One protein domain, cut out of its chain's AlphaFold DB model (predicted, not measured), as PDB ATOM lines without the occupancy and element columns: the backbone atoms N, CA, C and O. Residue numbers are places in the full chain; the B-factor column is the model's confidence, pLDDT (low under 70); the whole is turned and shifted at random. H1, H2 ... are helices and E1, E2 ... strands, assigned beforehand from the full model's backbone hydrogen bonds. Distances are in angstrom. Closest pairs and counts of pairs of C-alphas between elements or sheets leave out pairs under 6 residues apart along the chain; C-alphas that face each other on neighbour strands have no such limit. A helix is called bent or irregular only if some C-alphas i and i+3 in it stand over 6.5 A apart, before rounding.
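Overview. This is residues 3 to 129 of the 229 residues of the protein "NEQ298" of Nanoarchaeum equitans (strain Kin4-M) (UniProt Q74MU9). Two small sheets stand in separate lobes, and helix H2 spans between them, residues 31 to 36 over one sheet and residues 24 to 29 over the other. In one lobe H1 and H2 cover one face of a four-stranded sheet; in the other, a three-stranded sheet has H2 on one face and the short H4 on the opposite face, with H3 beside H4 at the far end of the model. The printed part has 127 residues, with four named helices and seven named strands in the order H1 H2 E1 E2 E3 H3 E4 E5 H4 E6 E7, a mixed class. The sheets run E1 E2 E3 E7, antiparallel, and E5 E4 E6, mixed. The whole is compact, with a radius of gyration of the C-alphas of 14.9 A and spans of 45 by 32 by 23 A.

Along the chain. H1, residues 6 to 17, begins at C-alpha 6 (-42.304, -47.277, -44.254) and is 15.4 A long; it is neither bent nor irregular, but only just: C-alphas 14 and 17 are 6.3 A apart. H2, residues 24 to 36, is 18.4 A long. E1, residues 39 to 42, E2, residues 46 to 49, and E3, residues 53 to 57, follow. H3 is residues 66 to 74, E4 residues 80 to 85, E5 residues 88 to 93, H4 residues 94 to 97 and E6 residues 110 to 112. E7, residues 117 to 124, is 20.5 A long, bends by 52 degrees at residue 120 and ends at C-alpha 124 (-54.030, -37.618, -35.541).

Arrangement. E1, E2 and E3 form a meander, each strand the antiparallel neighbour of the one before, with N 41 and O 47 2.8 A apart and N 48 and O 55 2.9 A apart. E7, an edge strand, is antiparallel to E3, with N 56 and O 121 2.9 A apart. H1 and H2 on the same face make two layers, helices on one face of a sheet. H1 is over E7 at a height of 7.3 A, with C-alphas 8 and 121 closest at 4.0 A. H2, with residues 27 to 31 alone, touches H1, about perpendicular at 73 degrees; C-alphas 9 and 27 are closest, 7.1 A apart. E4 and E5 form a hairpin, with N 83 and O 90 2.8 A apart; E6 is parallel to E4, with N 111 and O 82 2.8 A apart. H2 and H4 are on opposite faces of this sheet, at heights of 10.0 A and 7.6 A. H3 only grazes it with residues 69 to 73, and only just touches H4, with 3 pairs of C-alphas within 8 A, the closest those of Ile 73 and Lys 94 at 7.2 A. Every O i to N i+4 pair is within hydrogen-bond range in H2 and H3, and 7 of 8 in H1; H4 is too short for such a pair.

Size, cuts and confidence. The C-alphas of His 95 and Lys 127, the two farthest apart, are 46.3 A apart. The printed part has no cut. The link from H4 to E6, residues 98 to 109, is long. The mean pLDDT of the printed part is 88.9, and residues 128 to 129 are under 70.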
ATOM      1  N   LEU A   3     -37.964 -37.468 -47.368       91.25
ATOM      2  CA  LEU A   3     -38.210 -38.886 -47.646       91.25
ATOM      3  C   LEU A   3     -39.233 -39.464 -46.666       91.25
ATOM      4  O   LEU A   3     -39.373 -38.989 -45.540       91.25
ATOM      5  N   LEU A   4     -39.928 -40.525 -47.072       92.19
ATOM      6  CA  LEU A   4     -40.982 -41.145 -46.273       92.19
ATOM      7  C   LEU A   4     -40.536 -42.506 -45.743       92.19
ATOM      8  O   LEU A   4     -40.283 -43.428 -46.514       92.19
ATOM      9  N   THR A   5     -40.519 -42.669 -44.421       92.75
ATOM     10  CA  THR A   5     -40.331 -43.994 -43.812       92.75
ATOM     11  C   THR A   5     -41.481 -44.938 -44.166       92.75
ATOM     12  O   THR A   5     -42.600 -44.499 -44.441       92.75
ATOM     13  N   LYS A   6     -41.252 -46.257 -44.072       91.19
ATOM     14  CA  LYS A   6     -42.304 -47.277 -44.254       91.19
ATOM     15  C   LYS A   6     -43.562 -46.957 -43.435       91.19
ATOM     16  O   LYS A   6     -44.669 -46.989 -43.963       91.19
ATOM     17  N   HIS A   7     -43.375 -46.576 -42.173       94.06
ATOM     18  CA  HIS A   7     -44.477 -46.245 -41.281       94.06
ATOM     19  C   HIS A   7     -45.236 -44.986 -41.728       94.06
ATOM     20  O   HIS A   7     -46.467 -45.002 -41.785       94.06
ATOM     21  N   ALA A   8     -44.535 -43.914 -42.116       94.69
ATOM     22  CA  ALA A   8     -45.180 -42.729 -42.681       94.69
ATOM     23  C   ALA A   8     -45.988 -43.062 -43.945       94.69
ATOM     24  O   ALA A   8     -47.146 -42.648 -44.044       94.69
ATOM     25  N   LYS A   9     -45.435 -43.875 -44.858       93.75
ATOM     26  CA  LYS A   9     -46.134 -44.321 -46.074       93.75
ATOM     27  C   LYS A   9     -47.451 -45.023 -45.746       93.75
ATOM     28  O   LYS A   9     -48.492 -44.654 -46.284       93.75
ATOM     29  N   GLU A  10     -47.432 -45.987 -44.831       94.38
ATOM     30  CA  GLU A  10     -48.636 -46.710 -44.396       94.38
ATOM     31  C   GLU A  10     -49.702 -45.770 -43.816       94.38
ATOM     32  O   GLU A  10     -50.891 -45.898 -44.124       94.38
ATOM     33  N   LYS A  11     -49.297 -44.796 -42.991       95.94
ATOM     34  CA  LYS A  11     -50.243 -43.845 -42.391       95.94
ATOM     35  C   LYS A  11     -50.814 -42.860 -43.408       95.94
ATOM     36  O   LYS A  11     -52.006 -42.572 -43.325       95.94
ATOM     37  N   ILE A  12     -50.015 -42.394 -44.367       95.25
ATOM     38  CA  ILE A  12     -50.475 -41.532 -45.468       95.25
ATOM     39  C   ILE A  12     -51.488 -42.282 -46.339       95.25
ATOM     40  O   ILE A  12     -52.585 -41.765 -46.560       95.25
ATOM     41  N   LYS A  13     -51.186 -43.531 -46.737       94.81
ATOM     42  CA  LYS A  13     -52.133 -44.395 -47.467       94.81
ATOM     43  C   LYS A  13     -53.460 -44.518 -46.728       94.81
ATOM     44  O   LYS A  13     -54.514 -44.265 -47.302       94.81
ATOM     45  N   LYS A  14     -53.403 -44.850 -45.433       94.31
ATOM     46  CA  LYS A  14     -54.600 -45.083 -44.616       94.31
ATOM     47  C   LYS A  14     -55.435 -43.818 -44.390       94.31
ATOM     48  O   LYS A  14     -56.656 -43.916 -44.357       94.31
ATOM     49  N   ARG A  15     -54.800 -42.662 -44.164       92.69
ATOM     50  CA  ARG A  15     -55.492 -41.460 -43.659       92.69
ATOM     51  C   ARG A  15     -55.746 -40.391 -44.712       92.69
ATOM     52  O   ARG A  15     -56.828 -39.819 -44.703       92.69
ATOM     53  N   LEU A  16     -54.779 -40.131 -45.590       92.44
ATOM     54  CA  LEU A  16     -54.899 -39.070 -46.595       92.44
ATOM     55  C   LEU A  16     -55.479 -39.594 -47.906       92.44
ATOM     56  O   LEU A  16     -56.315 -38.931 -48.505       92.44
ATOM     57  N   LEU A  17     -55.048 -40.780 -48.340       92.06
ATOM     58  CA  LEU A  17     -55.454 -41.330 -49.638       92.06
ATOM     59  C   LEU A  17     -56.625 -42.308 -49.545       92.06
ATOM     60  O   LEU A  17     -57.371 -42.442 -50.506       92.06
ATOM     61  N   LYS A  18     -56.788 -42.993 -48.406       90.31
ATOM     62  CA  LYS A  18     -57.813 -44.029 -48.176       90.31
ATOM     63  C   LYS A  18     -57.804 -45.144 -49.245       90.31
ATOM     64  O   LYS A  18     -58.839 -45.729 -49.544       90.31
ATOM     65  N   LYS A  19     -56.624 -45.468 -49.787       87.94
ATOM     66  CA  LYS A  19     -56.392 -46.504 -50.815       87.94
ATOM     67  C   LYS A  19     -55.416 -47.570 -50.304       87.94
ATOM     68  O   LYS A  19     -54.484 -47.246 -49.563       87.94
ATOM     69  N   LYS A  20     -55.608 -48.833 -50.711       77.50
ATOM     70  CA  LYS A  20     -54.688 -49.949 -50.393       77.50
ATOM     71  C   LYS A  20     -53.430 -49.895 -51.267       77.50
ATOM     72  O   LYS A  20     -52.315 -49.845 -50.737       77.50
ATOM     73  N   ASP A  21     -53.624 -49.778 -52.578       83.75
ATOM     74  CA  ASP A  21     -52.550 -49.666 -53.559       83.75
ATOM     75  C   ASP A  21     -52.409 -48.229 -54.044       83.75
ATOM     76  O   ASP A  21     -53.333 -47.619 -54.573       83.75
ATOM     77  N   VAL A  22     -51.230 -47.674 -53.785       87.00
ATOM     78  CA  VAL A  22     -50.847 -46.314 -54.159       87.00
ATOM     79  C   VAL A  22     -49.416 -46.396 -54.643       87.00
ATOM     80  O   VAL A  22     -48.560 -46.946 -53.931       87.00
ATOM     81  N   ASN A  23     -49.163 -45.856 -55.831       87.56
ATOM     82  CA  ASN A  23     -47.810 -45.782 -56.352       87.56
ATOM     83  C   ASN A  23     -46.946 -44.818 -55.493       87.56
ATOM     84  O   ASN A  23     -47.473 -43.919 -54.828       87.56
ATOM     85  N   PRO A  24     -45.615 -44.996 -55.447       84.94
ATOM     86  CA  PRO A  24     -44.754 -44.164 -54.600       84.94
ATOM     87  C   PRO A  24     -44.782 -42.667 -54.942       84.94
ATOM     88  O   PRO A  24     -44.707 -41.845 -54.032       84.94
ATOM     89  N   ILE A  25     -44.959 -42.320 -56.223       88.19
ATOM     90  CA  ILE A  25     -45.022 -40.933 -56.711       88.19
ATOM     91  C   ILE A  25     -46.241 -40.201 -56.128       88.19
ATOM     92  O   ILE A  25     -46.096 -39.126 -55.554       88.19
ATOM     93  N   GLU A  26     -47.438 -40.779 -56.243       89.75
ATOM     94  CA  GLU A  26     -48.701 -40.239 -55.717       89.75
ATOM     95  C   GLU A  26     -48.617 -40.076 -54.201       89.75
ATOM     96  O   GLU A  26     -48.990 -39.039 -53.654       89.75
ATOM     97  N   LEU A  27     -48.064 -41.080 -53.521       91.25
ATOM     98  CA  LEU A  27     -47.896 -41.056 -52.076       91.25
ATOM     99  C   LEU A  27     -46.986 -39.905 -51.629       91.25
ATOM    100  O   LEU A  27     -47.286 -39.216 -50.653       91.25
ATOM    101  N   TRP A  28     -45.888 -39.692 -52.349       89.25
ATOM    102  CA  TRP A  28     -44.956 -38.609 -52.080       89.25
ATOM    103  C   TRP A  28     -45.541 -37.230 -52.406       89.25
ATOM    104  O   TRP A  28     -45.482 -36.337 -51.560       89.25
ATOM    105  N   LYS A  29     -46.201 -37.083 -53.563       89.62
ATOM    106  CA  LYS A  29     -46.919 -35.854 -53.942       89.62
ATOM    107  C   LYS A  29     -47.953 -35.470 -52.887       89.62
ATOM    108  O   LYS A  29     -47.967 -34.326 -52.443       89.62
ATOM    109  N   LYS A  30     -48.748 -36.434 -52.408       93.31
ATOM    110  CA  LYS A  30     -49.745 -36.182 -51.358       93.31
ATOM    111  C   LYS A  30     -49.105 -35.746 -50.043       93.31
ATOM    112  O   LYS A  30     -49.670 -34.923 -49.328       93.31
ATOM    113  N   ALA A  31     -47.937 -36.288 -49.710       93.31
ATOM    114  CA  ALA A  31     -47.210 -35.888 -48.514       93.31
ATOM    115  C   ALA A  31     -46.693 -34.442 -48.615       93.31
ATOM    116  O   ALA A  31     -46.817 -33.695 -47.646       93.31
ATOM    117  N   ILE A  32     -46.163 -34.039 -49.777       90.12
ATOM    118  CA  ILE A  32     -45.747 -32.649 -50.028       90.12
ATOM    119  C   ILE A  32     -46.943 -31.710 -49.983       90.12
ATOM    120  O   ILE A  32     -46.889 -30.720 -49.265       90.12
ATOM    121  N   GLU A  33     -48.017 -32.039 -50.696       92.31
ATOM    122  CA  GLU A  33     -49.248 -31.248 -50.709       92.31
ATOM    123  C   GLU A  33     -49.781 -31.051 -49.283       92.31
ATOM    124  O   GLU A  33     -50.148 -29.946 -48.894       92.31
ATOM    125  N   PHE A  34     -49.768 -32.111 -48.466       94.94
ATOM    126  CA  PHE A  34     -50.134 -32.015 -47.057       94.94
ATOM    127  C   PHE A  34     -49.226 -31.037 -46.302       94.94
ATOM    128  O   PHE A  34     -49.736 -30.204 -45.561       94.94
ATOM    129  N   ALA A  35     -47.905 -31.123 -46.479       91.75
ATOM    130  CA  ALA A  35     -46.955 -30.240 -45.806       91.75
ATOM    131  C   ALA A  35     -47.082 -28.773 -46.252       91.75
ATOM    132  O   ALA A  35     -47.027 -27.888 -45.404       91.75
ATOM    133  N   GLN A  36     -47.303 -28.518 -47.545       89.06
ATOM    134  CA  GLN A  36     -47.508 -27.177 -48.107       89.06
ATOM    135  C   GLN A  36     -48.786 -26.513 -47.584       89.06
ATOM    136  O   GLN A  36     -48.795 -25.313 -47.335       89.06
ATOM    137  N   ASN A  37     -49.844 -27.299 -47.375       88.69
ATOM    138  CA  ASN A  37     -51.128 -26.826 -46.847       88.69
ATOM    139  C   ASN A  37     -51.227 -26.921 -45.312       88.69
ATOM    140  O   ASN A  37     -52.317 -26.819 -44.749       88.69
ATOM    141  N   SER A  38     -50.109 -27.171 -44.629       87.31
ATOM    142  CA  SER A  38     -50.049 -27.317 -43.176       87.31
ATOM    143  C   SER A  38     -49.301 -26.161 -42.525       87.31
ATOM    144  O   SER A  38     -48.405 -25.558 -43.107       87.31
ATOM    145  N   ILE A  39     -49.601 -25.926 -41.253       83.19
ATOM    146  CA  ILE A  39     -48.775 -25.096 -40.379       83.19
ATOM    147  C   ILE A  39     -47.494 -25.876 -40.060       83.19
ATOM    148  O   ILE A  39     -47.566 -26.974 -39.500       83.19
ATOM    149  N   GLU A  40     -46.332 -25.312 -40.402       85.31
ATOM    150  CA  GLU A  40     -45.016 -25.839 -40.018       85.31
ATOM    151  C   GLU A  40     -44.629 -25.352 -38.612       85.31
ATOM    152  O   GLU A  40     -44.706 -24.162 -38.294       85.31
ATOM    153  N   ARG A  41     -44.177 -26.276 -37.761       77.88
ATOM    154  CA  ARG A  41     -43.625 -26.000 -36.428       77.88
ATOM    155  C   ARG A  41     -42.296 -26.707 -36.249       77.88
ATOM    156  O   ARG A  41     -42.185 -27.890 -36.550       77.88
ATOM    157  N   VAL A  42     -41.307 -26.002 -35.711       77.88
ATOM    158  CA  VAL A  42     -39.949 -26.526 -35.521       77.88
ATOM    159  C   VAL A  42     -39.645 -26.626 -34.029       77.88
ATOM    160  O   VAL A  42     -39.571 -25.616 -33.341       77.88
ATOM    161  N   GLY A  43     -39.448 -27.849 -33.542       73.00
ATOM    162  CA  GLY A  43     -38.953 -28.158 -32.199       73.00
ATOM    163  C   GLY A  43     -37.789 -29.146 -32.285       73.00
ATOM    164  O   GLY A  43     -36.850 -28.942 -33.059       73.00
ATOM    165  N   ASP A  44     -37.849 -30.248 -31.533       77.25
ATOM    166  CA  ASP A  44     -36.932 -31.387 -31.725       77.25
ATOM    167  C   ASP A  44     -37.171 -32.086 -33.072       77.25
ATOM    168  O   ASP A  44     -36.230 -32.496 -33.755       77.25
ATOM    169  N   PHE A  45     -38.435 -32.109 -33.496       88.19
ATOM    170  CA  PHE A  45     -38.892 -32.496 -34.825       88.19
ATOM    171  C   PHE A  45     -39.581 -31.315 -35.506       88.19
ATOM    172  O   PHE A  45     -39.936 -30.323 -34.870       88.19
ATOM    173  N   ILE A  46     -39.779 -31.446 -36.809       88.81
ATOM    174  CA  ILE A  46     -40.599 -30.558 -37.615       88.81
ATOM    175  C   ILE A  46     -41.988 -31.187 -37.720       88.81
ATOM    176  O   ILE A  46     -42.130 -32.350 -38.102       88.81
ATOM    177  N   TYR A  47     -43.008 -30.431 -37.348       90.75
ATOM    178  CA  TYR A  47     -44.400 -30.852 -37.357       90.75
ATOM    179  C   TYR A  47     -45.140 -30.053 -38.422       90.75
ATOM    180  O   TYR A  47     -45.196 -28.832 -38.343       90.75
ATOM    181  N   TYR A  48     -45.725 -30.745 -39.393       92.44
ATOM    182  CA  TYR A  48     -46.678 -30.161 -40.332       92.44
ATOM    183  C   TYR A  48     -48.073 -30.566 -39.883       92.44
ATOM    184  O   TYR A  48     -48.367 -31.763 -39.853       92.44
ATOM    185  N   THR A  49     -48.919 -29.615 -39.499       91.62
ATOM    186  CA  THR A  49     -50.296 -29.914 -39.090       91.62
ATOM    187  C   THR A  49     -51.340 -29.093 -39.836       91.62
ATOM    188  O   THR A  49     -51.183 -27.892 -40.026       91.62
ATOM    189  N   ASN A  50     -52.443 -29.745 -40.204       88.12
ATOM    190  CA  ASN A  50     -53.635 -29.111 -40.770       88.12
ATOM    191  C   ASN A  50     -54.801 -29.048 -39.758       88.12
ATOM    192  O   ASN A  50     -55.956 -28.913 -40.151       88.12
ATOM    193  N   GLY A  51     -54.526 -29.255 -38.463       82.25
ATOM    194  CA  GLY A  51     -55.537 -29.297 -37.397       82.25
ATOM    195  C   GLY A  51     -56.278 -30.634 -37.246       82.25
ATOM    196  O   GLY A  51     -56.865 -30.885 -36.197       82.25
ATOM    197  N   GLN A  52     -56.204 -31.535 -38.231       89.88
ATOM    198  CA  GLN A  52     -56.763 -32.893 -38.136       89.88
ATOM    199  C   GLN A  52     -55.672 -33.959 -37.987       89.88
ATOM    200  O   GLN A  52     -55.802 -34.909 -37.206       89.88
ATOM    201  N   TYR A  53     -54.578 -33.799 -38.725       96.06
ATOM    202  CA  TYR A  53     -53.420 -34.679 -38.698       96.06
ATOM    203  C   TYR A  53     -52.133 -33.876 -38.512       96.06
ATOM    204  O   TYR A  53     -52.075 -32.675 -38.772       96.06
ATOM    205  N   THR A  54     -51.089 -34.576 -38.081       95.19
ATOM    206  CA  THR A  54     -49.737 -34.047 -37.928       95.19
ATOM    207  C   THR A  54     -48.748 -35.004 -38.579       95.19
ATOM    208  O   THR A  54     -48.681 -36.183 -38.204       95.19
ATOM    209  N   LEU A  55     -47.981 -34.511 -39.548       96.06
ATOM    210  CA  LEU A  55     -46.834 -35.194 -40.136       96.06
ATOM    211  C   LEU A  55     -45.585 -34.799 -39.349       96.06
ATOM    212  O   LEU A  55     -45.249 -33.620 -39.260       96.06
ATOM    213  N   ILE A  56     -44.915 -35.791 -38.769       94.69
ATOM    214  CA  ILE A  56     -43.704 -35.600 -37.968       94.69
ATOM    215  C   ILE A  56     -42.500 -35.920 -38.830       94.69
ATOM    216  O   ILE A  56     -42.387 -37.020 -39.385       94.69
ATOM    217  N   VAL A  57     -41.592 -34.962 -38.906       94.81
ATOM    218  CA  VAL A  57     -40.457 -34.952 -39.812       94.81
ATOM    219  C   VAL A  57     -39.194 -34.628 -39.014       94.81
ATOM    220  O   VAL A  57     -39.211 -33.798 -38.112       94.81
ATOM    221  N   THR A  58     -38.080 -35.300 -39.287       92.06
ATOM    222  CA  THR A  58     -36.794 -34.940 -38.675       92.06
ATOM    223  C   THR A  58     -36.324 -33.572 -39.158       92.06
ATOM    224  O   THR A  58     -36.715 -33.101 -40.227       92.06
ATOM    225  N   LYS A  59     -35.379 -32.976 -38.432       86.19
ATOM    226  CA  LYS A  59     -34.509 -31.947 -39.016       86.19
ATOM    227  C   LYS A  59     -33.713 -32.523 -40.191       86.19
ATOM    228  O   LYS A  59     -33.654 -33.750 -40.368       86.19
ATOM    229  N   ASP A  60     -33.127 -31.628 -40.981       82.81
ATOM    230  CA  ASP A  60     -32.324 -31.985 -42.148       82.81
ATOM    231  C   ASP A  60     -31.272 -33.028 -41.759       82.81
ATOM    232  O   ASP A  60     -30.489 -32.849 -40.823       82.81
ATOM    233  N   GLN A  61     -31.297 -34.159 -42.454       79.50
ATOM    234  CA  GLN A  61     -30.254 -35.159 -42.364       79.50
ATOM    235  C   GLN A  61     -29.091 -34.698 -43.223       79.50
ATOM    236  O   GLN A  61     -29.271 -34.252 -44.359       79.50
ATOM    237  N   LYS A  62     -27.882 -34.833 -42.682       78.06
ATOM    238  CA  LYS A  62     -26.679 -34.592 -43.463       78.06
ATOM    239  C   LYS A  62     -26.653 -35.586 -44.625       78.06
ATOM    240  O   LYS A  62     -26.878 -36.781 -44.424       78.06
ATOM    241  N   SER A  63     -26.385 -35.080 -45.827       79.44
ATOM    242  CA  SER A  63     -26.063 -35.914 -46.986       79.44
ATOM    243  C   SER A  63     -25.009 -36.951 -46.600       79.44
ATOM    244  O   SER A  63     -24.070 -36.632 -45.864       79.44
ATOM    245  N   GLN A  64     -25.150 -38.169 -47.119       86.94
ATOM    246  CA  GLN A  64     -24.124 -39.199 -46.963       86.94
ATOM    247  C   GLN A  64     -22.854 -38.773 -47.711       86.94
ATOM    248  O   GLN A  64     -22.913 -37.987 -48.670       86.94
ATOM    249  N   THR A  65     -21.695 -39.287 -47.291       89.50
ATOM    250  CA  THR A  65     -20.509 -39.172 -48.152       89.50
ATOM    251  C   THR A  65     -20.746 -39.934 -49.456       89.50
ATOM    252  O   THR A  65     -21.648 -40.773 -49.554       89.50
ATOM    253  N   LYS A  66     -19.951 -39.644 -50.492       88.44
ATOM    254  CA  LYS A  66     -20.099 -40.338 -51.778       88.44
ATOM    255  C   LYS A  66     -19.879 -41.845 -51.601       88.44
ATOM    256  O   LYS A  66     -20.625 -42.642 -52.162       88.44
ATOM    257  N   GLU A  67     -18.917 -42.223 -50.766       90.50
ATOM    258  CA  GLU A  67     -18.579 -43.609 -50.447       90.50
ATOM    259  C   GLU A  67     -19.720 -44.307 -49.697       90.50
ATOM    260  O   GLU A  67     -20.114 -45.414 -50.064       90.50
ATOM    261  N   GLU A  68     -20.295 -43.656 -48.679       91.19
ATOM    262  CA  GLU A  68     -21.438 -44.180 -47.922       91.19
ATOM    263  C   GLU A  68     -22.671 -44.365 -48.809       91.19
ATOM    264  O   GLU A  68     -23.335 -45.402 -48.753       91.19
ATOM    265  N   PHE A  69     -22.960 -43.369 -49.647       91.94
ATOM    266  CA  PHE A  69     -24.079 -43.396 -50.576       91.94
ATOM    267  C   PHE A  69     -23.943 -44.549 -51.577       91.94
ATOM    268  O   PHE A  69     -24.836 -45.394 -51.672       91.94
ATOM    269  N   ILE A  70     -22.791 -44.645 -52.253       91.25
ATOM    270  CA  ILE A  70     -22.484 -45.732 -53.194       91.25
ATOM    271  C   ILE A  70     -22.581 -47.086 -52.493       91.25
ATOM    272  O   ILE A  70     -23.214 -48.000 -53.019       91.25
ATOM    273  N   LYS A  71     -22.012 -47.223 -51.290       91.00
ATOM    274  CA  LYS A  71     -22.088 -48.464 -50.510       91.00
ATOM    275  C   LYS A  71     -23.540 -48.865 -50.242       91.00
ATOM    276  O   LYS A  71     -23.905 -50.012 -50.496       91.00
ATOM    277  N   ASN A  72     -24.375 -47.928 -49.792       90.38
ATOM    278  CA  ASN A  72     -25.787 -48.181 -49.495       90.38
ATOM    279  C   ASN A  72     -26.591 -48.582 -50.743       90.38
ATOM    280  O   ASN A  72     -27.406 -49.505 -50.677       90.38
ATOM    281  N   ILE A  73     -26.359 -47.923 -51.882       92.50
ATOM    282  CA  ILE A  73     -27.036 -48.238 -53.149       92.50
ATOM    283  C   ILE A  73     -26.554 -49.577 -53.723       92.50
ATOM    284  O   ILE A  73     -27.373 -50.407 -54.130       92.50
ATOM    285  N   SER A  74     -25.244 -49.831 -53.722       90.12
ATOM    286  CA  SER A  74     -24.656 -51.072 -54.237       90.12
ATOM    287  C   SER A  74     -25.151 -52.293 -53.467       90.12
ATOM    288  O   SER A  74     -25.620 -53.250 -54.085       90.12
ATOM    289  N   GLN A  75     -25.149 -52.221 -52.130       90.69
ATOM    290  CA  GLN A  75     -25.595 -53.302 -51.235       90.69
ATOM    291  C   GLN A  75     -27.120 -53.494 -51.201       90.69
ATOM    292  O   GLN A  75     -27.617 -54.469 -50.637       90.69
ATOM    293  N   SER A  76     -27.887 -52.577 -51.786       89.94
ATOM    294  CA  SER A  76     -29.339 -52.683 -51.849       89.94
ATOM    295  C   SER A  76     -29.793 -53.801 -52.793       89.94
ATOM    296  O   SER A  76     -29.237 -53.995 -53.873       89.94
ATOM    297  N   LYS A  77     -30.882 -54.495 -52.448       91.38
ATOM    298  CA  LYS A  77     -31.503 -55.513 -53.313       91.38
ATOM    299  C   LYS A  77     -32.276 -54.940 -54.510       91.38
ATOM    300  O   LYS A  77     -32.678 -55.693 -55.394       91.38
ATOM    301  N   TYR A  78     -32.540 -53.632 -54.534       92.25
ATOM    302  CA  TYR A  78     -33.384 -53.014 -55.559       92.25
ATOM    303  C   TYR A  78     -32.602 -52.750 -56.850       92.25
ATOM    304  O   TYR A  78     -31.491 -52.231 -56.809       92.25
ATOM    305  N   LYS A  79     -33.191 -53.093 -58.004       92.25
ATOM    306  CA  LYS A  79     -32.623 -52.805 -59.336       92.25
ATOM    307  C   LYS A  79     -32.927 -51.385 -59.825       92.25
ATOM    308  O   LYS A  79     -32.184 -50.863 -60.645       92.25
ATOM    309  N   TYR A  80     -33.988 -50.779 -59.300       93.56
ATOM    310  CA  TYR A  80     -34.459 -49.441 -59.637       93.56
ATOM    311  C   TYR A  80     -34.809 -48.675 -58.364       93.56
ATOM    312  O   TYR A  80     -35.217 -49.279 -57.365       93.56
ATOM    313  N   PHE A  81     -34.673 -47.355 -58.421       93.00
ATOM    314  CA  PHE A  81     -34.881 -46.451 -57.299       93.00
ATOM    315  C   PHE A  81     -35.758 -45.274 -57.703       93.00
ATOM    316  O   PHE A  81     -35.712 -44.806 -58.838       93.00
ATOM    317  N   TYR A  82     -36.531 -44.780 -56.745       91.38
ATOM    318  CA  TYR A  82     -37.190 -43.486 -56.832       91.38
ATOM    319  C   TYR A  82     -36.217 -42.430 -56.320       91.38
ATOM    320  O   TYR A  82     -35.847 -42.438 -55.144       91.38
ATOM    321  N   VAL A  83     -35.786 -41.555 -57.215       90.69
ATOM    322  CA  VAL A  83     -34.845 -40.476 -56.943       90.69
ATOM    323  C   VAL A  83     -35.629 -39.176 -56.851       90.69
ATOM    324  O   VAL A  83     -36.281 -38.775 -57.811       90.69
ATOM    325  N   TYR A  84     -35.575 -38.546 -55.685       89.19
ATOM    326  CA  TYR A  84     -36.290 -37.325 -55.338       89.19
ATOM    327  C   TYR A  84     -35.292 -36.157 -55.249       89.19
ATOM    328  O   TYR A  84     -34.236 -36.292 -54.625       89.19
ATOM    329  N   TRP A  85     -35.633 -35.000 -55.808       85.44
ATOM    330  CA  TRP A  85     -34.926 -33.722 -55.610       85.44
ATOM    331  C   TRP A  85     -35.920 -32.574 -55.713       85.44
ATOM    332  O   TRP A  85     -37.047 -32.797 -56.141       85.44
ATOM    333  N   ASP A  86     -35.540 -31.368 -55.292       73.12
ATOM    334  CA  ASP A  86     -36.473 -30.245 -55.141       73.12
ATOM    335  C   ASP A  86     -37.367 -30.048 -56.383       73.12
ATOM    336  O   ASP A  86     -36.918 -29.595 -57.433       73.12
ATOM    337  N   GLY A  87     -38.643 -30.431 -56.245       70.44
ATOM    338  CA  GLY A  87     -39.687 -30.277 -57.261       70.44
ATOM    339  C   GLY A  87     -39.967 -31.474 -58.181       70.44
ATOM    340  O   GLY A  87     -40.991 -31.441 -58.861       70.44
ATOM    341  N   ASP A  88     -39.152 -32.534 -58.199       82.94
ATOM    342  CA  ASP A  88     -39.323 -33.641 -59.158       82.94
ATOM    343  C   ASP A  88     -38.950 -35.021 -58.579       82.94
ATOM    344  O   ASP A  88     -38.309 -35.157 -57.528       82.94
ATOM    345  N   ILE A  89     -39.400 -36.068 -59.269       88.50
ATOM    346  CA  ILE A  89     -39.129 -37.466 -58.952       88.50
ATOM    347  C   ILE A  89     -38.900 -38.267 -60.235       88.50
ATOM    348  O   ILE A  89     -39.745 -38.291 -61.129       88.50
ATOM    349  N   LYS A  90     -37.795 -39.016 -60.292       90.25
ATOM    350  CA  LYS A  90     -37.530 -39.969 -61.380       90.25
ATOM    351  C   LYS A  90     -37.371 -41.388 -60.871       90.25
ATOM    352  O   LYS A  90     -36.837 -41.628 -59.792       90.25
ATOM    353  N   TYR A  91     -37.828 -42.338 -61.676       92.81
ATOM    354  CA  TYR A  91     -37.577 -43.754 -61.458       92.81
ATOM    355  C   TYR A  91     -36.373 -44.169 -62.300       92.81
ATOM    356  O   TYR A  91     -36.448 -44.149 -63.524       92.81
ATOM    357  N   MET A  92     -35.253 -44.477 -61.646       93.06
ATOM    358  CA  MET A  92     -33.950 -44.657 -62.295       93.06
ATOM    359  C   MET A  92     -33.362 -46.039 -61.991       93.06
ATOM    360  O   MET A  92     -33.532 -46.550 -60.876       93.06
ATOM    361  N   PRO A  93     -32.653 -46.668 -62.942       95.50
ATOM    362  CA  PRO A  93     -31.944 -47.916 -62.693       95.50
ATOM    363  C   PRO A  93     -30.742 -47.695 -61.761       95.50
ATOM    364  O   PRO A  93     -30.125 -46.630 -61.744       95.50
ATOM    365  N   LYS A  94     -30.368 -48.727 -60.994       94.50
ATOM    366  CA  LYS A  94     -29.304 -48.664 -59.970       94.50
ATOM    367  C   LYS A  94     -28.004 -48.038 -60.488       94.50
ATOM    368  O   LYS A  94     -27.396 -47.248 -59.776       94.50
ATOM    369  N   HIS A  95     -27.565 -48.412 -61.688       92.94
ATOM    370  CA  HIS A  95     -26.279 -47.973 -62.230       92.94
ATOM    371  C   HIS A  95     -26.230 -46.458 -62.477       92.94
ATOM    372  O   HIS A  95     -25.202 -45.849 -62.208       92.94
ATOM    373  N   GLU A  96     -27.338 -45.836 -62.887       93.69
ATOM    374  CA  GLU A  96     -27.425 -44.376 -63.013       93.69
ATOM    375  C   GLU A  96     -27.444 -43.695 -61.641       93.69
ATOM    376  O   GLU A  96     -26.792 -42.675 -61.436       93.69
ATOM    377  N   VAL A  97     -28.143 -44.285 -60.665       92.12
ATOM    378  CA  VAL A  97     -28.231 -43.751 -59.295       92.12
ATOM    379  C   VAL A  97     -26.860 -43.719 -58.618       92.12
ATOM    380  O   VAL A  97     -26.568 -42.784 -57.879       92.12
ATOM    381  N   LEU A  98     -25.999 -44.705 -58.890       91.56
ATOM    382  CA  LEU A  98     -24.628 -44.771 -58.365       91.56
ATOM    383  C   LEU A  98     -23.736 -43.601 -58.813       91.56
ATOM    384  O   LEU A  98     -22.729 -43.327 -58.159       91.56
ATOM    385  N   LEU A  99     -24.103 -42.905 -59.893       90.06
ATOM    386  CA  LEU A  99     -23.391 -41.721 -60.382       90.06
ATOM    387  C   LEU A  99     -23.786 -40.443 -59.627       90.06
ATOM    388  O   LEU A  99     -23.110 -39.421 -59.744       90.06
ATOM    389  N   LEU A 100     -24.868 -40.492 -58.848       89.50
ATOM    390  CA  LEU A 100     -25.414 -39.346 -58.133       89.50
ATOM    391  C   LEU A 100     -24.775 -39.178 -56.747       89.50
ATOM    392  O   LEU A 100     -24.070 -40.047 -56.230       89.50
ATOM    393  N   LYS A 101     -25.056 -38.034 -56.118       86.81
ATOM    394  CA  LYS A 101     -24.696 -37.748 -54.726       86.81
ATOM    395  C   LYS A 101     -25.947 -37.393 -53.941       86.81
ATOM    396  O   LYS A 101     -26.692 -36.499 -54.330       86.81
ATOM    397  N   GLY A 102     -26.155 -38.057 -52.811       89.56
ATOM    398  CA  GLY A 102     -27.347 -37.815 -52.018       89.56
ATOM    399  C   GLY A 102     -27.415 -38.648 -50.752       89.56
ATOM    400  O   GLY A 102     -26.406 -38.963 -50.127       89.56
ATOM    401  N   TYR A 103     -28.635 -38.991 -50.374       90.19
ATOM    402  CA  TYR A 103     -28.958 -39.796 -49.214       90.19
ATOM    403  C   TYR A 103     -29.843 -40.964 -49.645       90.19
ATOM    404  O   TYR A 103     -30.922 -40.768 -50.208       90.19
ATOM    405  N   ALA A 104     -29.403 -42.182 -49.345       88.38
ATOM    406  CA  ALA A 104     -30.176 -43.395 -49.565       88.38
ATOM    407  C   ALA A 104     -30.628 -43.975 -48.225       88.38
ATOM    408  O   ALA A 104     -29.813 -44.205 -47.323       88.38
ATOM    409  N   GLN A 105     -31.926 -44.254 -48.095       81.81
ATOM    410  CA  GLN A 105     -32.424 -44.937 -46.908       81.81
ATOM    411  C   GLN A 105     -32.126 -46.436 -47.010       81.81
ATOM    412  O   GLN A 105     -32.499 -47.101 -47.979       81.81
ATOM    413  N   LYS A 106     -31.487 -46.996 -45.978       79.75
ATOM    414  CA  LYS A 106     -31.199 -48.433 -45.915       79.75
ATOM    415  C   LYS A 106     -32.496 -49.235 -46.070       79.75
ATOM    416  O   LYS A 106     -33.504 -48.925 -45.439       79.75
ATOM    417  N   ASN A 107     -32.460 -50.278 -46.900       81.94
ATOM    418  CA  ASN A 107     -33.601 -51.151 -47.207       81.94
ATOM    419  C   ASN A 107     -34.797 -50.468 -47.907       81.94
ATOM    420  O   ASN A 107     -35.859 -51.088 -48.018       81.94
ATOM    421  N   SER A 108     -34.631 -49.255 -48.442       86.94
ATOM    422  CA  SER A 108     -35.641 -48.569 -49.257       86.94
ATOM    423  C   SER A 108     -35.171 -48.393 -50.708       86.94
ATOM    424  O   SER A 108     -33.974 -48.209 -50.929       86.94
ATOM    425  N   PRO A 109     -36.077 -48.421 -51.705       90.50
ATOM    426  CA  PRO A 109     -35.769 -47.966 -53.058       90.50
ATOM    427  C   PRO A 109     -35.809 -46.431 -53.189       90.50
ATOM    428  O   PRO A 109     -35.732 -45.932 -54.303       90.50
ATOM    429  N   ASP A 110     -35.970 -45.674 -52.098       91.75
ATOM    430  CA  ASP A 110     -36.030 -44.208 -52.133       91.75
ATOM    431  C   ASP A 110     -34.665 -43.552 -51.903       91.75
ATOM    432  O   ASP A 110     -33.944 -43.886 -50.954       91.75
ATOM    433  N   VAL A 111     -34.360 -42.560 -52.735       92.50
ATOM    434  CA  VAL A 111     -33.095 -41.822 -52.756       92.50
ATOM    435  C   VAL A 111     -33.367 -40.334 -52.862       92.50
ATOM    436  O   VAL A 111     -34.094 -39.909 -53.746       92.50
ATOM    437  N   TYR A 112     -32.745 -39.523 -52.019       91.25
ATOM    438  CA  TYR A 112     -32.842 -38.071 -52.117       91.25
ATOM    439  C   TYR A 112     -31.535 -37.450 -52.592       91.25
ATOM    440  O   TYR A 112     -30.484 -37.791 -52.055       91.25
ATOM    441  N   ILE A 113     -31.586 -36.508 -53.528       88.81
ATOM    442  CA  ILE A 113     -30.420 -35.719 -53.949       88.81
ATOM    443  C   ILE A 113     -30.361 -34.438 -53.115       88.81
ATOM    444  O   ILE A 113     -31.234 -33.580 -53.212       88.81
ATOM    445  N   GLY A 114     -29.334 -34.326 -52.267       84.31
ATOM    446  CA  GLY A 114     -29.165 -33.240 -51.295       84.31
ATOM    447  C   GLY A 114     -29.377 -33.690 -49.846       84.31
ATOM    448  O   GLY A 114     -29.211 -34.866 -49.526       84.31
ATOM    449  N   ASN A 115     -29.742 -32.749 -48.966       84.31
ATOM    450  CA  ASN A 115     -29.999 -32.997 -47.542       84.31
ATOM    451  C   ASN A 115     -31.499 -33.257 -47.307       84.31
ATOM    452  O   ASN A 115     -32.273 -32.296 -47.250       84.31
ATOM    453  N   PRO A 116     -31.958 -34.518 -47.184       88.81
ATOM    454  CA  PRO A 116     -33.367 -34.774 -46.942       88.81
ATOM    455  C   PRO A 116     -33.734 -34.535 -45.484       88.81
ATOM    456  O   PRO A 116     -32.984 -34.845 -44.561       88.81
ATOM    457  N   ARG A 117     -34.982 -34.146 -45.265       91.56
ATOM    458  CA  ARG A 117     -35.680 -34.450 -44.013       91.56
ATOM    459  C   ARG A 117     -36.282 -35.864 -44.087       91.56
ATOM    460  O   ARG A 117     -36.497 -36.389 -45.178       91.56
ATOM    461  N   ILE A 118     -36.590 -36.503 -42.961       92.81
ATOM    462  CA  ILE A 118     -37.232 -37.829 -42.943       92.81
ATOM    463  C   ILE A 118     -38.581 -37.739 -42.239       92.81
ATOM    464  O   ILE A 118     -38.645 -37.449 -41.047       92.81
ATOM    465  N   ALA A 119     -39.667 -38.035 -42.949       95.12
ATOM    466  CA  ALA A 119     -40.986 -38.172 -42.353       95.12
ATOM    467  C   ALA A 119     -41.105 -39.513 -41.619       95.12
ATOM    468  O   ALA A 119     -41.084 -40.596 -42.218       95.12
ATOM    469  N   ILE A 120     -41.251 -39.428 -40.303       95.19
ATOM    470  CA  ILE A 120     -41.296 -40.569 -39.387       95.19
ATOM    471  C   ILE A 120     -42.702 -41.164 -39.356       95.19
ATOM    472  O   ILE A 120     -42.883 -42.380 -39.413       95.19
ATOM    473  N   THR A 121     -43.721 -40.312 -39.251       96.62
ATOM    474  CA  THR A 121     -45.112 -40.756 -39.163       96.62
ATOM    475  C   THR A 121     -46.073 -39.637 -39.530       96.62
ATOM    476  O   THR A 121     -45.758 -38.460 -39.387       96.62
ATOM    477  N   LEU A 122     -47.275 -40.023 -39.941       97.00
ATOM    478  CA  LEU A 122     -48.450 -39.162 -39.935       97.00
ATOM    479  C   LEU A 122     -49.359 -39.673 -38.821       97.00
ATOM    480  O   LEU A 122     -49.622 -40.875 -38.776       97.00
ATOM    481  N   ARG A 123     -49.872 -38.814 -37.941       95.31
ATOM    482  CA  ARG A 123     -50.789 -39.208 -36.854       95.31
ATOM    483  C   ARG A 123     -51.946 -38.224 -36.676       95.31
ATOM    484  O   ARG A 123     -51.870 -37.140 -37.238       95.31
ATOM    485  N   PRO A 124     -53.021 -38.585 -35.947       94.88
ATOM    486  CA  PRO A 124     -54.030 -37.618 -35.541       94.88
ATOM    487  C   PRO A 124     -53.377 -36.456 -34.805       94.88
ATOM    488  O   PRO A 124     -52.391 -36.643 -34.073       94.88
ATOM    489  N   PHE A 125     -53.938 -35.282 -35.047       88.31
ATOM    490  CA  PHE A 125     -53.548 -34.055 -34.396       88.31
ATOM    491  C   PHE A 125     -53.645 -34.206 -32.874       88.31
ATOM    492  O   PHE A 125     -54.616 -34.754 -32.346       88.31
ATOM    493  N   LYS A 126     -52.623 -33.732 -32.162       83.25
ATOM    494  CA  LYS A 126     -52.693 -33.507 -30.717       83.25
ATOM    495  C   LYS A 126     -52.603 -32.014 -30.468       83.25
ATOM    496  O   LYS A 126     -51.761 -31.368 -31.073       83.25
ATOM    497  N   LYS A 127     -53.361 -31.490 -29.499       70.88
ATOM    498  CA  LYS A 127     -53.244 -30.079 -29.078       70.88
ATOM    499  C   LYS A 127     -51.796 -29.680 -28.746       70.88
ATOM    500  O   LYS A 127     -51.394 -28.570 -29.054       70.88
ATOM    501  N   SER A 128     -50.984 -30.619 -28.252       68.75
ATOM    502  CA  SER A 128     -49.535 -30.452 -28.048       68.75
ATOM    503  C   SER A 128     -48.702 -30.197 -29.287       68.75
ATOM    504  O   SER A 128     -47.605 -29.675 -29.160       68.75
ATOM    505  N   ASP A 129     -49.209 -30.528 -30.466       66.62
ATOM    506  CA  ASP A 129     -48.556 -30.219 -31.735       66.62
ATOM    507  C   ASP A 129     -48.768 -28.743 -32.125       66.62
ATOM    508  O   ASP A 129     -48.034 -28.224 -32.961       66.62
TER     509      ASP A 129